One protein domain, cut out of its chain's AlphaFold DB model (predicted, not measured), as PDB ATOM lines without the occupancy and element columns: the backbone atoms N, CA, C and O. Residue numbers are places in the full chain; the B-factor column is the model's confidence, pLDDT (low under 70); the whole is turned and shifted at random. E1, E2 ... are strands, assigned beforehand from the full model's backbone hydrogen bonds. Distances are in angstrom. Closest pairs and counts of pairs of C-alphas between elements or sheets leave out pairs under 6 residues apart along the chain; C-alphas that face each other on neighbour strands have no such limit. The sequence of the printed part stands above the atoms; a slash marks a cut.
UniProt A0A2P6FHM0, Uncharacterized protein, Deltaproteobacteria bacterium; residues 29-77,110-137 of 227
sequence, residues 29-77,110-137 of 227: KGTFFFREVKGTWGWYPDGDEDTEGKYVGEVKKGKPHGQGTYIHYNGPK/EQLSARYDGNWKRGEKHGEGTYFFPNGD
ATOM      1  N   LYS A  29     525.401 285.568 404.617       93.12
ATOM      2  CA  LYS A  29     524.852 286.032 403.330       93.12
ATOM      3  C   LYS A  29     525.737 285.598 402.160       93.12
ATOM      4  O   LYS A  29     526.956 285.577 402.285       93.12
ATOM      5  N   GLY A  30     525.137 285.279 401.017       94.38
ATOM      6  CA  GLY A  30     525.863 284.901 399.807       94.38
ATOM      7  C   GLY A  30     525.041 285.053 398.532       94.38
ATOM      8  O   GLY A  30     523.819 285.219 398.576       94.38
ATOM      9  N   THR A  31     525.744 284.972 397.404       96.06
ATOM     10  CA  THR A  31     525.165 284.949 396.058       96.06
ATOM     11  C   THR A  31     525.296 283.541 395.499       96.06
ATOM     12  O   THR A  31     526.370 282.951 395.583       96.06
ATOM     13  N   PHE A  32     524.207 282.997 394.964       96.50
ATOM     14  CA  PHE A  32     524.195 281.673 394.347       96.50
ATOM     15  C   PHE A  32     523.419 281.706 393.037       96.50
ATOM     16  O   PHE A  32     522.424 282.412 392.922       96.50
ATOM     17  N   PHE A  33     523.835 280.892 392.082       96.00
ATOM     18  CA  PHE A  33     523.210 280.762 390.779       96.00
ATOM     19  C   PHE A  33     522.551 279.393 390.656       96.00
ATOM     20  O   PHE A  33     523.080 278.387 391.142       96.00
ATOM     21  N   PHE A  34     521.360 279.363 390.068       94.12
ATOM     22  CA  PHE A  34     520.580 278.149 389.880       94.12
ATOM     23  C   PHE A  34     520.666 277.701 388.425       94.12
ATOM     24  O   PHE A  34     520.195 278.405 387.532       94.12
ATOM     25  N   ARG A  35     521.258 276.526 388.203       92.56
ATOM     26  CA  ARG A  35     521.481 275.959 386.868       92.56
ATOM     27  C   ARG A  35     521.431 274.439 386.875       92.56
ATOM     28  O   ARG A  35     521.559 273.797 387.923       92.56
ATOM     29  N   GLU A  36     521.292 273.874 385.685       92.12
ATOM     30  CA  GLU A  36     521.406 272.444 385.439       92.12
ATOM     31  C   GLU A  36     522.837 272.086 385.024       92.12
ATOM     32  O   GLU A  36     523.402 272.672 384.104       92.12
ATOM     33  N   VAL A  37     523.428 271.091 385.684       92.00
ATOM     34  CA  VAL A  37     524.725 270.520 385.304       92.00
ATOM     35  C   VAL A  37     524.554 269.014 385.173       92.00
ATOM     36  O   VAL A  37     524.208 268.340 386.142       92.00
ATOM     37  N   LYS A  38     524.798 268.475 383.971       93.00
ATOM     38  CA  LYS A  38     524.715 267.030 383.674       93.00
ATOM     39  C   LYS A  38     523.384 266.387 384.121       93.00
ATOM     40  O   LYS A  38     523.395 265.339 384.762       93.00
ATOM     41  N   GLY A  39     522.243 267.017 383.834       91.56
ATOM     42  CA  GLY A  39     520.928 266.476 384.209       91.56
ATOM     43  C   GLY A  39     520.471 266.810 385.633       91.56
ATOM     44  O   GLY A  39     519.407 266.366 386.057       91.56
ATOM     45  N   THR A  40     521.283 267.528 386.418       91.56
ATOM     46  CA  THR A  40     520.999 267.813 387.832       91.56
ATOM     47  C   THR A  40     520.927 269.312 388.090       91.56
ATOM     48  O   THR A  40     521.905 270.035 387.902       91.56
ATOM     49  N   TRP A  41     519.777 269.769 388.584       92.50
ATOM     50  CA  TRP A  41     519.574 271.146 389.032       92.50
ATOM     51  C   TRP A  41     520.227 271.395 390.394       92.50
ATOM     52  O   TRP A  41     520.067 270.606 391.329       92.50
ATOM     53  N   GLY A  42     520.946 272.509 390.523       94.56
ATOM     54  CA  GLY A  42     521.688 272.830 391.737       94.56
ATOM     55  C   GLY A  42     521.972 274.316 391.919       94.56
ATOM     56  O   GLY A  42     521.805 275.117 391.004       94.56
ATOM     57  N   TRP A  43     522.401 274.650 393.135       96.25
ATOM     58  CA  TRP A  43     522.872 275.979 393.520       96.25
ATOM     59  C   TRP A  43     524.396 276.012 393.492       96.25
ATOM     60  O   TRP A  43     525.031 275.150 394.105       96.25
ATOM     61  N   TYR A  44     524.964 277.019 392.838       95.94
ATOM     62  CA  TYR A  44     526.404 277.176 392.662       95.94
ATOM     63  C   TYR A  44     526.857 278.583 393.081       95.94
ATOM     64  O   TYR A  44     526.098 279.529 392.899       95.94
ATOM     65  N   PRO A  45     528.041 278.742 393.696       94.56
ATOM     66  CA  PRO A  45     528.513 280.039 394.195       94.56
ATOM     67  C   PRO A  45     529.043 280.965 393.086       94.56
ATOM     68  O   PRO A  45     529.172 282.169 393.287       94.56
ATOM     69  N   ASP A  46     529.369 280.398 391.931       93.12
ATOM     70  CA  ASP A  46     529.791 281.057 390.705       93.12
ATOM     71  C   ASP A  46     528.665 280.999 389.670       93.12
ATOM     72  O   ASP A  46     527.823 280.104 389.734       93.12
ATOM     73  N   GLY A  47     528.644 281.925 388.718       89.75
ATOM     74  CA  GLY A  47     527.647 281.951 387.652       89.75
ATOM     75  C   GLY A  47     527.608 283.284 386.922       89.75
ATOM     76  O   GLY A  47     528.348 284.213 387.253       89.75
ATOM     77  N   ASP A  48     526.745 283.347 385.919       86.00
ATOM     78  CA  ASP A  48     526.557 284.507 385.057       86.00
ATOM     79  C   ASP A  48     525.117 285.021 385.193       86.00
ATOM     80  O   ASP A  48     524.144 284.309 384.951       86.00
ATOM     81  N   GLU A  49     524.976 286.274 385.618       83.12
ATOM     82  CA  GLU A  49     523.672 286.896 385.857       83.12
ATOM     83  C   GLU A  49     522.887 287.201 384.577       83.12
ATOM     84  O   GLU A  49     521.674 287.411 384.645       83.12
ATOM     85  N   ASP A  50     523.548 287.192 383.418       80.19
ATOM     86  CA  ASP A  50     522.911 287.359 382.114       80.19
ATOM     87  C   ASP A  50     522.464 286.029 381.488       80.19
ATOM     88  O   ASP A  50     521.873 286.043 380.404       80.19
ATOM     89  N   THR A  51     522.719 284.888 382.140       83.25
ATOM     90  CA  THR A  51     522.341 283.556 381.631       83.25
ATOM     91  C   THR A  51     521.750 282.611 382.681       83.25
ATOM     92  O   THR A  51     521.161 281.590 382.322       83.25
ATOM     93  N   GLU A  52     521.839 282.942 383.972       89.81
ATOM     94  CA  GLU A  52     521.446 282.056 385.069       89.81
ATOM     95  C   GLU A  52     520.577 282.773 386.109       89.81
ATOM     96  O   GLU A  52     520.685 283.977 386.349       89.81
ATOM     97  N   GLY A  53     519.693 282.018 386.769       92.31
ATOM     98  CA  GLY A  53     518.878 282.570 387.848       92.31
ATOM     99  C   GLY A  53     519.735 282.878 389.074       92.31
ATOM    100  O   GLY A  53     520.447 282.000 389.557       92.31
ATOM    101  N   LYS A  54     519.635 284.089 389.614       95.12
ATOM    102  CA  LYS A  54     520.496 284.605 390.685       95.12
ATOM    103  C   LYS A  54     519.746 284.705 392.004       95.12
ATOM    104  O   LYS A  54     518.685 285.316 392.082       95.12
ATOM    105  N   TYR A  55     520.329 284.157 393.059       96.94
ATOM    106  CA  TYR A  55     519.906 284.311 394.444       96.94
ATOM    107  C   TYR A  55     520.873 285.206 395.209       96.94
ATOM    108  O   TYR A  55     522.085 285.050 395.081       96.94
ATOM    109  N   VAL A  56     520.338 286.081 396.056       97.00
ATOM    110  CA  VAL A  56     521.095 286.868 397.031       97.00
ATOM    111  C   VAL A  56     520.357 286.830 398.365       97.00
ATOM    112  O   VAL A  56     519.201 287.245 398.459       97.00
ATOM    113  N   GLY A  57     521.015 286.348 399.417       96.94
ATOM    114  CA  GLY A  57     520.399 286.268 400.738       96.94
ATOM    115  C   GLY A  57     521.164 285.392 401.712       96.94
ATOM    116  O   GLY A  57     522.348 285.133 401.523       96.94
ATOM    117  N   GLU A  58     520.492 284.974 402.776       97.19
ATOM    118  CA  GLU A  58     521.029 284.072 403.787       97.19
ATOM    119  C   GLU A  58     521.245 282.644 403.243       97.19
ATOM    120  O   GLU A  58     520.483 282.094 402.448       97.19
ATOM    121  N   VAL A  59     522.319 282.006 403.687       95.88
ATOM    122  CA  VAL A  59     522.821 280.744 403.160       95.88
ATOM    123  C   VAL A  59     523.176 279.833 404.323       95.88
ATOM    124  O   VAL A  59     523.759 280.238 405.325       95.88
ATOM    125  N   LYS A  60     522.858 278.546 404.179       95.12
ATOM    126  CA  LYS A  60     523.254 277.513 405.137       95.12
ATOM    127  C   LYS A  60     523.647 276.247 404.398       95.12
ATOM    128  O   LYS A  60     522.838 275.685 403.664       95.12
ATOM    129  N   LYS A  61     524.874 275.767 404.639       93.06
ATOM    130  CA  LYS A  61     525.445 274.577 403.975       93.06
ATOM    131  C   LYS A  61     525.409 274.685 402.438       93.06
ATOM    132  O   LYS A  61     524.960 273.760 401.768       93.06
ATOM    133  N   GLY A  62     525.827 275.837 401.904       91.12
ATOM    134  CA  GLY A  62     525.918 276.080 400.456       91.12
ATOM    135  C   GLY A  62     524.573 276.146 399.726       91.12
ATOM    136  O   GLY A  62     524.520 275.893 398.529       91.12
ATOM    137  N   LYS A  63     523.473 276.416 400.438       95.44
ATOM    138  CA  LYS A  63     522.129 276.541 399.858       95.44
ATOM    139  C   LYS A  63     521.384 277.743 400.438       95.44
ATOM    140  O   LYS A  63     521.559 278.005 401.633       95.44
ATOM    141  N   PRO A  64     520.490 278.383 399.661       97.44
ATOM    142  CA  PRO A  64     519.558 279.387 400.171       97.44
ATOM    143  C   PRO A  64     518.815 278.918 401.428       97.44
ATOM    144  O   PRO A  64     518.252 277.809 401.477       97.44
ATOM    145  N   HIS A  65     518.844 279.740 402.473       97.62
ATOM    146  CA  HIS A  65     518.256 279.431 403.771       97.62
ATOM    147  C   HIS A  65     518.060 280.699 404.598       97.62
ATOM    148  O   HIS A  65     519.043 281.346 404.906       97.62
ATOM    149  N   GLY A  66     516.844 280.989 405.059       96.94
ATOM    150  CA  GLY A  66     516.527 282.268 405.705       96.94
ATOM    151  C   GLY A  66     515.979 283.272 404.693       96.94
ATOM    152  O   GLY A  66     515.335 282.855 403.732       96.94
ATOM    153  N   GLN A  67     516.181 284.572 404.900       97.94
ATOM    154  CA  GLN A  67     515.678 285.595 403.977       97.94
ATOM    155  C   GLN A  67     516.525 285.697 402.710       97.94
ATOM    156  O   GLN A  67     517.754 285.685 402.775       97.94
ATOM    157  N   GLY A  68     515.890 285.870 401.553       97.00
ATOM    158  CA  GLY A  68     516.608 286.234 400.336       97.00
ATOM    159  C   GLY A  68     515.730 286.439 399.114       97.00
ATOM    160  O   GLY A  68     514.555 286.065 399.090       97.00
ATOM    161  N   THR A  69     516.355 286.991 398.083       97.56
ATOM    162  CA  THR A  69     515.736 287.283 396.794       97.56
ATOM    163  C   THR A  69     516.309 286.363 395.728       97.56
ATOM    164  O   THR A  69     517.522 286.190 395.649       97.56
ATOM    165  N   TYR A  70     515.447 285.795 394.893       96.50
ATOM    166  CA  TYR A  70     515.820 285.072 393.683       96.50
ATOM    167  C   TYR A  70     515.209 285.744 392.462       96.50
ATOM    168  O   TYR A  70     514.021 286.055 392.465       96.50
ATOM    169  N   ILE A  71     516.011 285.924 391.421       93.56
ATOM    170  CA  ILE A  71     515.594 286.425 390.117       93.56
ATOM    171  C   ILE A  71     515.853 285.309 389.111       93.56
ATOM    172  O   ILE A  71     516.979 284.839 388.971       93.56
ATOM    173  N   HIS A  72     514.800 284.858 388.442       89.12
ATOM    174  CA  HIS A  72     514.873 283.844 387.406       89.12
ATOM    175  C   HIS A  72     515.376 284.452 386.095       89.12
ATOM    176  O   HIS A  72     514.982 285.558 385.720       89.12
ATOM    177  N   TYR A  73     516.202 283.700 385.374       83.00
ATOM    178  CA  TYR A  73     516.649 284.085 384.044       83.00
ATOM    179  C   TYR A  73     515.596 283.732 382.984       83.00
ATOM    180  O   TYR A  73     515.202 282.576 382.858       83.00
ATOM    181  N   ASN A  74     515.143 284.715 382.203       70.38
ATOM    182  CA  ASN A  74     514.053 284.544 381.231       70.38
ATOM    183  C   ASN A  74     514.518 284.450 379.763       70.38
ATOM    184  O   ASN A  74     513.721 284.663 378.847       70.38
ATOM    185  N   GLY A  75     515.781 284.086 379.525       66.31
ATOM    186  CA  GLY A  75     516.350 283.982 378.178       66.31
ATOM    187  C   GLY A  75     516.990 285.286 377.679       66.31
ATOM    188  O   GLY A  75     517.020 286.289 378.396       66.31
ATOM    189  N   PRO A  76     517.543 285.287 376.452       57.72
ATOM    190  CA  PRO A  76     518.169 286.469 375.870       57.72
ATOM    191  C   PRO A  76     517.142 287.595 375.671       57.72
ATOM    192  O   PRO A  76     516.025 287.360 375.214       57.72
ATOM    193  N   LYS A  77     517.548 288.839 375.968       54.59
ATOM    194  CA  LYS A  77     516.729 290.077 375.980       54.59
ATOM    195  C   LYS A  77     516.144 290.490 374.602       54.59
ATOM    196  O   LYS A  77     515.735 291.634 374.435       54.59
ATOM    197  N   GLU A 110     512.418 296.030 379.522       54.62
ATOM    198  CA  GLU A 110     512.368 295.252 380.762       54.62
ATOM    199  C   GLU A 110     511.467 294.037 380.537       54.62
ATOM    200  O   GLU A 110     510.244 294.102 380.636       54.62
ATOM    201  N   GLN A 111     512.079 292.910 380.188       58.59
ATOM    202  CA  GLN A 111     511.418 291.620 380.267       58.59
ATOM    203  C   GLN A 111     511.061 291.377 381.738       58.59
ATOM    204  O   GLN A 111     511.944 291.375 382.599       58.59
ATOM    205  N   LEU A 112     509.776 291.167 382.036       68.94
ATOM    206  CA  LEU A 112     509.345 290.796 383.382       68.94
ATOM    207  C   LEU A 112     509.991 289.451 383.738       68.94
ATOM    208  O   LEU A 112     509.656 288.418 383.156       68.94
ATOM    209  N   SER A 113     510.963 289.478 384.651       83.12
ATOM    210  CA  SER A 113     511.611 288.284 385.195       83.12
ATOM    211  C   SER A 113     510.764 287.692 386.312       83.12
ATOM    212  O   SER A 113     510.104 288.420 387.056       83.12
ATOM    213  N   ALA A 114     510.764 286.362 386.446       92.06
ATOM    214  CA  ALA A 114     510.171 285.781 387.642       92.06
ATOM    215  C   ALA A 114     511.050 286.149 388.841       92.06
ATOM    216  O   ALA A 114     512.266 285.967 388.789       92.06
ATOM    217  N   ARG A 115     510.460 286.641 389.926       95.44
ATOM    218  CA  ARG A 115     511.203 287.048 391.125       95.44
ATOM    219  C   ARG A 115     510.539 286.481 392.364       95.44
ATOM    220  O   ARG A 115     509.322 286.501 392.472       95.44
ATOM    221  N   TYR A 116     511.334 285.999 393.306       97.94
ATOM    222  CA  TYR A 116     510.873 285.616 394.633       97.94
ATOM    223  C   TYR A 116     511.608 286.422 395.690       97.94
ATOM    224  O   TYR A 116     512.834 286.425 395.692       97.94
ATOM    225  N   ASP A 117     510.876 287.014 396.621       98.19
ATOM    226  CA  ASP A 117     511.413 287.641 397.822       98.19
ATOM    227  C   ASP A 117     510.794 286.968 399.038       98.19
ATOM    228  O   ASP A 117     509.577 286.993 399.209       98.19
ATOM    229  N   GLY A 118     511.610 286.371 399.899       98.06
ATOM    230  CA  GLY A 118     511.094 285.831 401.150       98.06
ATOM    231  C   GLY A 118     511.958 284.746 401.744       98.06
ATOM    232  O   GLY A 118     513.170 284.679 401.525       98.06
ATOM    233  N   ASN A 119     511.310 283.878 402.506       98.50
ATOM    234  CA  ASN A 119     511.979 282.859 403.285       98.50
ATOM    235  C   ASN A 119     512.364 281.644 402.417       98.50
ATOM    236  O   ASN A 119     511.636 281.210 401.517       98.50
ATOM    237  N   TRP A 120     513.512 281.057 402.742       98.44
ATOM    238  CA  TRP A 120     514.095 279.887 402.098       98.44
ATOM    239  C   TRP A 120     514.449 278.819 403.123       98.44
ATOM    240  O   TRP A 120     514.859 279.106 404.251       98.44
ATOM    241  N   LYS A 121     514.373 277.552 402.717       98.12
ATOM    242  CA  LYS A 121     514.840 276.430 403.531       98.12
ATOM    243  C   LYS A 121     515.426 275.347 402.640       98.12
ATOM    244  O   LYS A 121     514.702 274.670 401.924       98.12
ATOM    245  N   ARG A 122     516.739 275.124 402.761       96.50
ATOM    246  CA  ARG A 122     517.474 274.067 402.033       96.50
ATOM    247  C   ARG A 122     517.394 274.226 400.505       96.50
ATOM    248  O   ARG A 122     517.381 273.228 399.794       96.50
ATOM    249  N   GLY A 123     517.410 275.468 400.022       97.06
ATOM    250  CA  GLY A 123     517.378 275.790 398.595       97.06
ATOM    251  C   GLY A 123     515.981 275.865 397.979       97.06
ATOM    252  O   GLY A 123     515.884 276.035 396.770       97.06
ATOM    253  N   GLU A 124     514.919 275.760 398.781       97.94
ATOM    254  CA  GLU A 124     513.527 275.864 398.328       97.94
ATOM    255  C   GLU A 124     512.813 277.041 399.005       97.94
ATOM    256  O   GLU A 124     513.057 277.320 400.185       97.94
ATOM    257  N   LYS A 125     511.882 277.681 398.282       98.44
ATOM    258  CA  LYS A 125     510.949 278.683 398.826       98.44
ATOM    259  C   LYS A 125     510.145 278.070 399.978       98.44
ATOM    260  O   LYS A 125     509.614 276.959 399.839       98.44
ATOM    261  N   HIS A 126     510.093 278.735 401.129       98.69
ATOM    262  CA  HIS A 126     509.518 278.162 402.349       98.69
ATOM    263  C   HIS A 126     509.196 279.233 403.387       98.69
ATOM    264  O   HIS A 126     510.093 279.982 403.715       98.69
ATOM    265  N   GLY A 127     508.028 279.223 404.030       98.56
ATOM    266  CA  GLY A 127     507.613 280.290 404.954       98.56
ATOM    267  C   GLY A 127     506.907 281.421 404.209       98.56
ATOM    268  O   GLY A 127     506.290 281.157 403.188       98.56
ATOM    269  N   GLU A 128     506.964 282.653 404.705       98.62
ATOM    270  CA  GLU A 128     506.352 283.797 404.014       98.62
ATOM    271  C   GLU A 128     507.214 284.251 402.828       98.62
ATOM    272  O   GLU A 128     508.448 284.227 402.900       98.62
ATOM    273  N   GLY A 129     506.572 284.680 401.743       98.44
ATOM    274  CA  GLY A 129     507.261 285.278 400.608       98.44
ATOM    275  C   GLY A 129     506.334 285.760 399.499       98.44
ATOM    276  O   GLY A 129     505.197 285.302 399.352       98.44
ATOM    277  N   THR A 130     506.869 286.655 398.680       98.62
ATOM    278  CA  THR A 130     506.213 287.225 397.507       98.62
ATOM    279  C   THR A 130     506.863 286.680 396.246       98.62
ATOM    280  O   THR A 130     508.085 286.679 396.118       98.62
ATOM    281  N   TYR A 131     506.055 286.212 395.300       98.19
ATOM    282  CA  TYR A 131     506.506 285.756 393.994       98.19
ATOM    283  C   TYR A 131     505.854 286.579 392.892       98.19
ATOM    284  O   TYR A 131     504.632 286.616 392.789       98.19
ATOM    285  N   PHE A 132     506.677 287.194 392.057       95.44
ATOM    286  CA  PHE A 132     506.286 287.894 390.846       95.44
ATOM    287  C   PHE A 132     506.466 286.947 389.666       95.44
ATOM    288  O   PHE A 132     507.541 286.371 389.475       95.44
ATOM    289  N   PHE A 133     505.405 286.758 388.894       93.31
ATOM    290  CA  PHE A 133     505.406 285.899 387.724       93.31
ATOM    291  C   PHE A 133     505.792 286.700 386.467       93.31
ATOM    292  O   PHE A 133     505.483 287.889 386.375       93.31
ATOM    293  N   PRO A 134     506.403 286.060 385.450       89.31
ATOM    294  CA  PRO A 134     506.731 286.722 384.183       89.31
ATOM    295  C   PRO A 134     505.524 287.295 383.429       89.31
ATOM    296  O   PRO A 134     505.680 288.200 382.619       89.31
ATOM    297  N   ASN A 135     504.321 286.769 383.678       87.19
ATOM    298  CA  ASN A 135     503.076 287.259 383.082       87.19
ATOM    299  C   ASN A 135     502.491 288.485 383.818       87.19
ATOM    300  O   ASN A 135     501.427 288.959 383.438       87.19
ATOM    301  N   GLY A 136     503.165 288.994 384.855       89.75
ATOM    302  CA  GLY A 136     502.705 290.126 385.662       89.75
ATOM    303  C   GLY A 136     501.828 289.747 386.857       89.75
ATOM    304  O   GLY A 136     501.483 290.627 387.644       89.75
ATOM    305  N   ASP A 137     501.497 288.466 387.035       96.25
ATOM    306  CA  ASP A 137     500.807 288.004 388.237       96.25
ATOM    307  C   ASP A 137     501.729 288.117 389.464       96.25
ATOM    308  O   ASP A 137     502.963 288.132 389.364       96.25
TER     309      ASP A 137
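This is residues 29 to 77 and 110 to 137 of the 227 residues of an uncharacterized protein of Deltaproteobacteria bacterium (UniProt A0A2P6FHM0). Three hairpins side by side, E1-E2, E3-E4 and E5-E6, make one twisted antiparallel sheet, curled like part of a barrel, in the order E2 E1 E3 E4 E5 E6. The printed part has 77 residues, with E1 to E6 in chain order, and is all strand. It is compact, with a radius of gyration of the C-alphas of 12.1 A and spans of 33 by 31 by 21 A.

Start at E1, residues 29 to 37, in a hairpin with edge strand E2, residues 40 to 44; N 33 and O 44 are within hydrogen-bond range at 2.8 A. E1 also neighbours E3, residues 53 to 60 (N 32 and O 55, 3.0 A). E3 forms a hairpin with E4, residues 63 to 71; look at N 56 and O 69, 2.8 A. E4 neighbours E5, residues 115 to 121, with N 68 and O 118 at 3.0 A. E5 forms a hairpin with edge strand E6, residues 124 to 132, with N 117 and O 130 at 2.9 A.

Find C-alpha 29 at (524.852, 286.032, 403.330); E1 runs 23.8 A. E3, 18.5 A, bends by 82 degrees at residue 57. E6 ends at C-alpha 132, (506.286, 287.894, 390.846).

Residues 78 to 109 are not printed; C-alphas 77 and 110 are 8.3 A apart. Residues 75 to 77 and 110 to 112 have pLDDT under 70.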